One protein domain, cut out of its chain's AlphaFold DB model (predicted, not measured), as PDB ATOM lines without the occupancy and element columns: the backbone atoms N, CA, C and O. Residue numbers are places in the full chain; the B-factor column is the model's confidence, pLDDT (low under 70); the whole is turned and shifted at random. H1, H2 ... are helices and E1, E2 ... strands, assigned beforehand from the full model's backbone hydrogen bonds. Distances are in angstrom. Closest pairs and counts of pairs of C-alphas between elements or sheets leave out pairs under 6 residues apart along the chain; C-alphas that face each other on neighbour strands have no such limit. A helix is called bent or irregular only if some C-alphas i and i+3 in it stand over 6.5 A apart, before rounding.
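What this domain is: This is residues 6 to 71 of the 131 residues of an uncharacterized protein of Lachnospiraceae bacterium OF09-33XD (UniProt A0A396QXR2). A small head of loops, one short strand and one short helix sits at one end of a long straight helix, whose greater part sticks out as an arm. The head holds E1 and H1 with the start of H2, H1 folds back beside that start, and residues 41 to 71, of which 41 to 69 belong to H2, stand free. The printed part has 66 residues, with E1, H1 and H2 in that order along the chain, and the class is mostly helix. The whole is extended, with a radius of gyration of the C-alphas of 19.0 A and spans of 61 by 27 by 18 A, the arm making the length.

Where its parts are: The strand E1 covers residues 13 to 15, with C-alpha 13 at (147.884, 224.341, 199.503). The helix H1 covers residues 25 to 31 and is 9.8 A from first to last C-alpha. The helix H2 covers residues 34 to 69 and is 52.0 A long, from C-alpha 34 at (146.778, 236.431, 212.884) to C-alpha 69 at (112.409, 200.790, 196.907). Neither helix is bent.

How they stand to each other: E1 pairs with no named strand, but residues 6 to 7 pair antiparallel with residues 13 to 14 of E1. The closest C-alphas of E1 and H1 are those of Phe 15 and Ile 25, 7.5 A apart. H1 and H2 form a helical hairpin and touch, H2 with residues 36 to 37 alone; their closest C-alphas, those of Ile 28 and Leu 37, are 7.3 A apart. They run opposite ways at a shallow tilt of 20 degrees. E1 and H2 are apart. In H1 and H2 every O i to N i+4 pair is within hydrogen-bond range.

The domain as a whole: The two C-alphas farthest apart, those of Met 31 and Thr 71, are 61.3 A from each other. Without residues 41 to 71, the body spans 28 by 18 by 14 A. The printed part has no cut; the link from E1 to H1 is short and that from H1 to H2 is tight. The mean pLDDT of the printed part is 82.8, and residues 17 to 21 are under 70.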
ATOM      1  N   TYR A   6     144.554 227.409 195.839       73.50
ATOM      2  CA  TYR A   6     145.029 226.531 194.773       73.50
ATOM      3  C   TYR A   6     145.953 225.459 195.354       73.50
ATOM      4  O   TYR A   6     146.642 225.679 196.348       73.50
ATOM      5  N   VAL A   7     145.901 224.275 194.748       78.31
ATOM      6  CA  VAL A   7     146.684 223.104 195.149       78.31
ATOM      7  C   VAL A   7     147.684 222.826 194.040       78.31
ATOM      8  O   VAL A   7     147.292 222.721 192.876       78.31
ATOM      9  N   THR A   8     148.961 222.766 194.390       82.19
ATOM     10  CA  THR A   8     150.054 222.461 193.462       82.19
ATOM     11  C   THR A   8     150.131 220.955 193.172       82.19
ATOM     12  O   THR A   8     149.481 220.149 193.837       82.19
ATOM     13  N   GLU A   9     150.914 220.548 192.165       80.69
ATOM     14  CA  GLU A   9     151.059 219.129 191.779       80.69
ATOM     15  C   GLU A   9     151.639 218.250 192.902       80.69
ATOM     16  O   GLU A   9     151.331 217.063 192.987       80.69
ATOM     17  N   ASP A  10     152.432 218.837 193.798       84.25
ATOM     18  CA  ASP A  10     152.989 218.217 195.004       84.25
ATOM     19  C   ASP A  10     152.015 218.203 196.199       84.25
ATOM     20  O   ASP A  10     152.345 217.677 197.261       84.25
ATOM     21  N   GLY A  11     150.800 218.736 196.036       78.19
ATOM     22  CA  GLY A  11     149.757 218.741 197.063       78.19
ATOM     23  C   GLY A  11     149.843 219.901 198.059       78.19
ATOM     24  O   GLY A  11     149.065 219.936 199.014       78.19
ATOM     25  N   THR A  12     150.742 220.862 197.843       83.62
ATOM     26  CA  THR A  12     150.852 222.055 198.687       83.62
ATOM     27  C   THR A  12     149.654 222.976 198.453       83.62
ATOM     28  O   THR A  12     149.290 223.291 197.319       83.62
ATOM     29  N   VAL A  13     149.016 223.408 199.544       81.50
ATOM     30  CA  VAL A  13     147.884 224.341 199.503       81.50
ATOM     31  C   VAL A  13     148.405 225.761 199.657       81.50
ATOM     32  O   VAL A  13     149.027 226.100 200.664       81.50
ATOM     33  N   LEU A  14     148.122 226.592 198.661       81.38
ATOM     34  CA  LEU A  14     148.500 227.995 198.630       81.38
ATOM     35  C   LEU A  14     147.251 228.874 198.726       81.38
ATOM     36  O   LEU A  14     146.197 228.560 198.163       81.38
ATOM     37  N   PHE A  15     147.401 229.986 199.433       80.25
ATOM     38  CA  PHE A  15     146.378 230.987 199.706       80.25
ATOM     39  C   PHE A  15     146.770 232.295 199.024       80.25
ATOM     40  O   PHE A  15     147.956 232.615 198.937       80.25
ATOM     41  N   SER A  16     145.783 233.050 198.543       75.75
ATOM     42  CA  SER A  16     145.998 234.423 198.078       75.75
ATOM     43  C   SER A  16     145.241 235.402 198.963       75.75
ATOM     44  O   SER A  16     144.036 235.567 198.769       75.75
ATOM     45  N   PRO A  17     145.911 236.052 199.925       64.25
ATOM     46  CA  PRO A  17     145.287 237.084 200.748       64.25
ATOM     47  C   PRO A  17     144.836 238.283 199.907       64.25
ATOM     48  O   PRO A  17     143.689 238.706 199.995       64.25
ATOM     49  N   ASP A  18     145.709 238.747 199.006       67.06
ATOM     50  CA  ASP A  18     145.512 239.974 198.216       67.06
ATOM     51  C   ASP A  18     145.240 239.723 196.722       67.06
ATOM     52  O   ASP A  18     145.275 240.649 195.908       67.06
ATOM     53  N   GLY A  19     145.047 238.460 196.324       64.25
ATOM     54  CA  GLY A  19     144.874 238.063 194.918       64.25
ATOM     55  C   GLY A  19     146.125 238.235 194.045       64.25
ATOM     56  O   GLY A  19     146.025 238.176 192.819       64.25
ATOM     57  N   LYS A  20     147.292 238.489 194.654       60.59
ATOM     58  CA  LYS A  20     148.556 238.782 193.957       60.59
ATOM     59  C   LYS A  20     149.602 237.697 194.153       60.59
ATOM     60  O   LYS A  20     150.127 237.193 193.166       60.59
ATOM     61  N   ASP A  21     149.847 237.316 195.404       68.88
ATOM     62  CA  ASP A  21     150.871 236.339 195.753       68.88
ATOM     63  C   ASP A  21     150.246 235.084 196.368       68.88
ATOM     64  O   ASP A  21     149.230 235.127 197.066       68.88
ATOM     65  N   ALA A  22     150.836 233.942 196.032       78.56
ATOM     66  CA  ALA A  22     150.472 232.623 196.514       78.56
ATOM     67  C   ALA A  22     151.373 232.261 197.699       78.56
ATOM     68  O   ALA A  22     152.567 232.044 197.506       78.56
ATOM     69  N   VAL A  23     150.817 232.189 198.905       82.25
ATOM     70  CA  VAL A  23     151.573 231.930 200.142       82.25
ATOM     71  C   VAL A  23     151.044 230.703 200.877       82.25
ATOM     72  O   VAL A  23     149.876 230.331 200.733       82.25
ATOM     73  N   THR A  24     151.893 230.048 201.665       85.19
ATOM     74  CA  THR A  24     151.470 228.937 202.531       85.19
ATOM     75  C   THR A  24     150.939 229.451 203.874       85.19
ATOM     76  O   THR A  24     151.248 230.565 204.294       85.19
ATOM     77  N   ILE A  25     150.191 228.618 204.610       83.06
ATOM     78  CA  ILE A  25     149.796 228.926 206.003       83.06
ATOM     79  C   ILE A  25     151.022 229.187 206.888       83.06
ATOM     80  O   ILE A  25     150.980 230.053 207.760       83.06
ATOM     81  N   THR A  26     152.120 228.463 206.662       83.56
ATOM     82  CA  THR A  26     153.381 228.669 207.383       83.56
ATOM     83  C   THR A  26     153.983 230.042 207.108       83.56
ATOM     84  O   THR A  26     154.446 230.684 208.049       83.56
ATOM     85  N   ASP A  27     153.912 230.527 205.867       84.62
ATOM     86  CA  ASP A  27     154.375 231.872 205.510       84.62
ATOM     87  C   ASP A  27     153.502 232.945 206.170       84.62
ATOM     88  O   ASP A  27     154.030 233.868 206.784       84.62
ATOM     89  N   ILE A  28     152.176 232.783 206.136       82.00
ATOM     90  CA  ILE A  28     151.222 233.698 206.791       82.00
ATOM     91  C   ILE A  28     151.483 233.751 208.305       82.00
ATOM     92  O   ILE A  28     151.541 234.826 208.903       82.00
ATOM     93  N   SER A  29     151.710 232.592 208.932       84.44
ATOM     94  CA  SER A  29     152.049 232.518 210.356       84.44
ATOM     95  C   SER A  29     153.385 233.189 210.672       84.44
ATOM     96  O   SER A  29     153.488 233.852 211.704       84.44
ATOM     97  N   ALA A  30     154.389 233.057 209.801       86.00
ATOM     98  CA  ALA A  30     155.679 233.722 209.959       86.00
ATOM     99  C   ALA A  30     155.586 235.247 209.777       86.00
ATOM    100  O   ALA A  30     156.338 235.983 210.415       86.00
ATOM    101  N   MET A  31     154.649 235.726 208.951       84.06
ATOM    102  CA  MET A  31     154.344 237.153 208.778       84.06
ATOM    103  C   MET A  31     153.600 237.759 209.980       84.06
ATOM    104  O   MET A  31     153.522 238.980 210.091       84.06
ATOM    105  N   GLY A  32     153.089 236.929 210.898       84.69
ATOM    106  CA  GLY A  32     152.352 237.378 212.081       84.69
ATOM    107  C   GLY A  32     150.936 237.876 211.778       84.69
ATOM    108  O   GLY A  32     150.345 238.549 212.620       84.69
ATOM    109  N   ASP A  33     150.391 237.551 210.603       81.38
ATOM    110  CA  ASP A  33     149.041 237.944 210.196       81.38
ATOM    111  C   ASP A  33     147.996 237.006 210.822       81.38
ATOM    112  O   ASP A  33     147.494 236.056 210.215       81.38
ATOM    113  N   THR A  34     147.722 237.237 212.103       83.38
ATOM    114  CA  THR A  34     146.778 236.431 212.884       83.38
ATOM    115  C   THR A  34     145.333 236.616 212.427       83.38
ATOM    116  O   THR A  34     144.550 235.678 212.530       83.38
ATOM    117  N   GLU A  35     144.985 237.792 211.899       83.75
ATOM    118  CA  GLU A  35     143.632 238.095 211.421       83.75
ATOM    119  C   GLU A  35     143.288 237.249 210.188       83.75
ATOM    120  O   GLU A  35     142.228 236.622 210.136       83.75
ATOM    121  N   TYR A  36     144.204 237.145 209.222       80.88
ATOM    122  CA  TYR A  36     143.985 236.306 208.045       80.88
ATOM    123  C   TYR A  36     143.942 234.806 208.390       80.88
ATOM    124  O   TYR A  36     143.151 234.054 207.813       80.88
ATOM    125  N   LEU A  37     144.730 234.356 209.375       81.88
ATOM    126  CA  LEU A  37     144.660 232.975 209.875       81.88
ATOM    127  C   LEU A  37     143.302 232.647 210.508       81.88
ATOM    128  O   LEU A  37     142.769 231.563 210.259       81.88
ATOM    129  N   GLU A  38     142.723 233.571 211.280       83.12
ATOM    130  CA  GLU A  38     141.370 233.419 211.832       83.12
ATOM    131  C   GLU A  38     140.320 233.342 210.715       83.12
ATOM    132  O   GLU A  38     139.485 232.436 210.719       83.12
ATOM    133  N   GLN A  39     140.419 234.193 209.689       81.75
ATOM    134  CA  GLN A  39     139.519 234.146 208.529       81.75
ATOM    135  C   GLN A  39     139.594 232.808 207.774       81.75
ATOM    136  O   GLN A  39     138.562 232.264 207.356       81.75
ATOM    137  N   ILE A  40     140.799 232.251 207.598       81.50
ATOM    138  CA  ILE A  40     140.980 230.919 207.002       81.50
ATOM    139  C   ILE A  40     140.314 229.854 207.878       81.50
ATOM    140  O   ILE A  40     139.565 229.023 207.355       81.50
ATOM    141  N   ALA A  41     140.567 229.875 209.190       80.50
ATOM    142  CA  ALA A  41     140.013 228.905 210.130       80.50
ATOM    143  C   ALA A  41     138.477 228.926 210.131       80.50
ATOM    144  O   ALA A  41     137.852 227.876 209.966       80.50
ATOM    145  N   ASP A  42     137.872 230.113 210.199       77.69
ATOM    146  CA  ASP A  42     136.419 230.294 210.131       77.69
ATOM    147  C   ASP A  42     135.848 229.789 208.805       77.69
ATOM    148  O   ASP A  42     134.818 229.110 208.764       77.69
ATOM    149  N   THR A  43     136.521 230.076 207.691       78.88
ATOM    150  CA  THR A  43     136.085 229.618 206.366       78.88
ATOM    151  C   THR A  43     136.111 228.092 206.261       78.88
ATOM    152  O   THR A  43     135.180 227.490 205.715       78.88
ATOM    153  N   LEU A  44     137.158 227.448 206.781       80.81
ATOM    154  CA  LEU A  44     137.284 225.990 206.787       80.81
ATOM    155  C   LEU A  44     136.239 225.344 207.701       80.81
ATOM    156  O   LEU A  44     135.515 224.459 207.243       80.81
ATOM    157  N   ALA A  45     136.083 225.845 208.927       75.88
ATOM    158  CA  ALA A  45     135.074 225.366 209.869       75.88
ATOM    159  C   ALA A  45     133.658 225.472 209.281       75.88
ATOM    160  O   ALA A  45     132.878 224.518 209.324       75.88
ATOM    161  N   ASN A  46     133.334 226.592 208.627       79.12
ATOM    162  CA  ASN A  46     132.048 226.774 207.955       79.12
ATOM    163  C   ASN A  46     131.841 225.795 206.785       79.12
ATOM    164  O   ASN A  46     130.729 225.296 206.596       79.12
ATOM    165  N   ARG A  47     132.888 225.473 206.007       78.88
ATOM    166  CA  ARG A  47     132.804 224.459 204.935       78.88
ATOM    167  C   ARG A  47     132.608 223.052 205.483       78.88
ATOM    168  O   ARG A  47     131.817 222.306 204.909       78.88
ATOM    169  N   GLU A  48     133.284 222.691 206.569       77.62
ATOM    170  CA  GLU A  48     133.109 221.390 207.223       77.62
ATOM    171  C   GLU A  48     131.691 221.234 207.763       77.62
ATOM    172  O   GLU A  48     131.019 220.244 207.470       77.62
ATOM    173  N   ILE A  49     131.192 222.254 208.461       79.62
ATOM    174  CA  ILE A  49     129.814 222.302 208.950       79.62
ATOM    175  C   ILE A  49     128.827 222.186 207.775       79.62
ATOM    176  O   ILE A  49     127.895 221.379 207.823       79.62
ATOM    177  N   ALA A  50     129.043 222.922 206.680       79.50
ATOM    178  CA  ALA A  50     128.208 222.828 205.481       79.50
ATOM    179  C   ALA A  50     128.242 221.425 204.846       79.50
ATOM    180  O   ALA A  50     127.194 220.901 204.460       79.50
ATOM    181  N   ALA A  51     129.413 220.786 204.782       84.50
ATOM    182  CA  ALA A  51     129.563 219.420 204.290       84.50
ATOM    183  C   ALA A  51     128.850 218.406 205.198       84.50
ATOM    184  O   ALA A  51     128.182 217.502 204.699       84.50
ATOM    185  N   MET A  52     128.910 218.580 206.523       82.56
ATOM    186  CA  MET A  52     128.153 217.762 207.476       82.56
ATOM    187  C   MET A  52     126.645 217.896 207.258       82.56
ATOM    188  O   MET A  52     125.943 216.885 207.182       82.56
ATOM    189  N   PHE A  53     126.133 219.121 207.100       87.00
ATOM    190  CA  PHE A  53     124.715 219.348 206.804       87.00
ATOM    191  C   PHE A  53     124.297 218.741 205.464       87.00
ATOM    192  O   PHE A  53     123.220 218.146 205.373       87.00
ATOM    193  N   TYR A  54     125.136 218.859 204.434       88.25
ATOM    194  CA  TYR A  54     124.887 218.252 203.130       88.25
ATOM    195  C   TYR A  54     124.836 216.723 203.223       88.25
ATOM    196  O   TYR A  54     123.855 216.119 202.794       88.25
ATOM    197  N   ASN A  55     125.835 216.103 203.855       90.44
ATOM    198  CA  ASN A  55     125.897 214.653 204.047       90.44
ATOM    199  C   ASN A  55     124.711 214.134 204.862       90.44
ATOM    200  O   ASN A  55     124.150 213.089 204.543       90.44
ATOM    201  N   ARG A  56     124.283 214.878 205.886       92.25
ATOM    202  CA  ARG A  56     123.080 214.542 206.650       92.25
ATOM    203  C   ARG A  56     121.839 214.520 205.758       92.25
ATOM    204  O   ARG A  56     121.133 213.516 205.753       92.25
ATOM    205  N   LYS A  57     121.599 215.585 204.985       92.69
ATOM    206  CA  LYS A  57     120.459 215.656 204.054       92.69
ATOM    207  C   LYS A  57     120.513 214.554 202.998       92.69
ATOM    208  O   LYS A  57     119.488 213.957 202.690       92.69
ATOM    209  N   TYR A  58     121.702 214.266 202.477       93.19
ATOM    210  CA  TYR A  58     121.926 213.172 201.536       93.19
ATOM    211  C   TYR A  58     121.537 211.819 202.148       93.19
ATOM    212  O   TYR A  58     120.748 211.083 201.562       93.19
ATOM    213  N   ASN A  59     122.013 211.521 203.360       93.81
ATOM    214  CA  ASN A  59     121.692 210.274 204.055       93.81
ATOM    215  C   ASN A  59     120.194 210.145 204.369       93.81
ATOM    216  O   ASN A  59     119.627 209.062 204.220       93.81
ATOM    217  N   GLU A  60     119.544 211.235 204.788       95.06
ATOM    218  CA  GLU A  60     118.095 211.277 205.023       95.06
ATOM    219  C   GLU A  60     117.318 210.971 203.730       95.06
ATOM    220  O   GLU A  60     116.453 210.093 203.736       95.06
ATOM    221  N   ALA A  61     117.693 211.590 202.605       93.88
ATOM    222  CA  ALA A  61     117.081 211.333 201.300       93.88
ATOM    223  C   ALA A  61     117.298 209.887 200.817       93.88
ATOM    224  O   ALA A  61     116.364 209.244 200.340       93.88
ATOM    225  N   CYS A  62     118.505 209.336 200.983       93.94
ATOM    226  CA  CYS A  62     118.782 207.937 200.653       93.94
ATOM    227  C   CYS A  62     117.934 206.971 201.491       93.94
ATOM    228  O   CYS A  62     117.467 205.957 200.976       93.94
ATOM    229  N   LYS A  63     117.708 207.276 202.772       94.62
ATOM    230  CA  LYS A  63     116.877 206.449 203.653       94.62
ATOM    231  C   LYS A  63     115.408 206.451 203.224       94.62
ATOM    232  O   LYS A  63     114.774 205.396 203.209       94.62
ATOM    233  N   GLU A  64     114.874 207.614 202.866       91.44
ATOM    234  CA  GLU A  64     113.515 207.736 202.331       91.44
ATOM    235  C   GLU A  64     113.368 206.968 201.010       91.44
ATOM    236  O   GLU A  64     112.445 206.167 200.859       91.44
ATOM    237  N   LEU A  65     114.333 207.121 200.100       90.94
ATOM    238  CA  LEU A  65     114.347 206.402 198.827       90.94
ATOM    239  C   LEU A  65     114.416 204.882 199.020       90.94
ATOM    240  O   LEU A  65     113.684 204.155 198.355       90.94
ATOM    241  N   ASN A  66     115.241 204.395 199.946       90.31
ATOM    242  CA  ASN A  66     115.301 202.964 200.252       90.31
ATOM    243  C   ASN A  66     113.963 202.447 200.781       90.31
ATOM    244  O   ASN A  66     113.498 201.412 200.325       90.31
ATOM    245  N   THR A  67     113.288 203.208 201.648       87.44
ATOM    246  CA  THR A  67     111.956 202.832 202.156       87.44
ATOM    247  C   THR A  67     110.945 202.664 201.017       87.44
ATOM    248  O   THR A  67     110.097 201.774 201.053       87.44
ATOM    249  N   TYR A  68     111.039 203.508 199.987       84.12
ATOM    250  CA  TYR A  68     110.235 203.384 198.777       84.12
ATOM    251  C   TYR A  68     110.620 202.148 197.945       84.12
ATOM    252  O   TYR A  68     109.744 201.375 197.560       84.12
ATOM    253  N   LEU A  69     111.914 201.926 197.696       86.56
ATOM    254  CA  LEU A  69     112.409 200.790 196.907       86.56
ATOM    255  C   LEU A  69     112.131 199.436 197.575       86.56
ATOM    256  O   LEU A  69     111.828 198.468 196.877       86.56
ATOM    257  N   ASP A  70     112.148 199.382 198.906       90.69
ATOM    258  CA  ASP A  70     111.832 198.186 199.696       90.69
ATOM    259  C   ASP A  70     110.390 197.701 199.476       90.69
ATOM    260  O   ASP A  70     110.087 196.530 199.705       90.69
ATOM    261  N   THR A  71     109.489 198.558 198.974       88.75
ATOM    262  CA  THR A  71     108.133 198.134 198.582       88.75
ATOM    263  C   THR A  71     108.128 197.185 197.381       88.75
ATOM    264  O   THR A  71     107.122 196.517 197.141       88.75
TER     265      THR A  71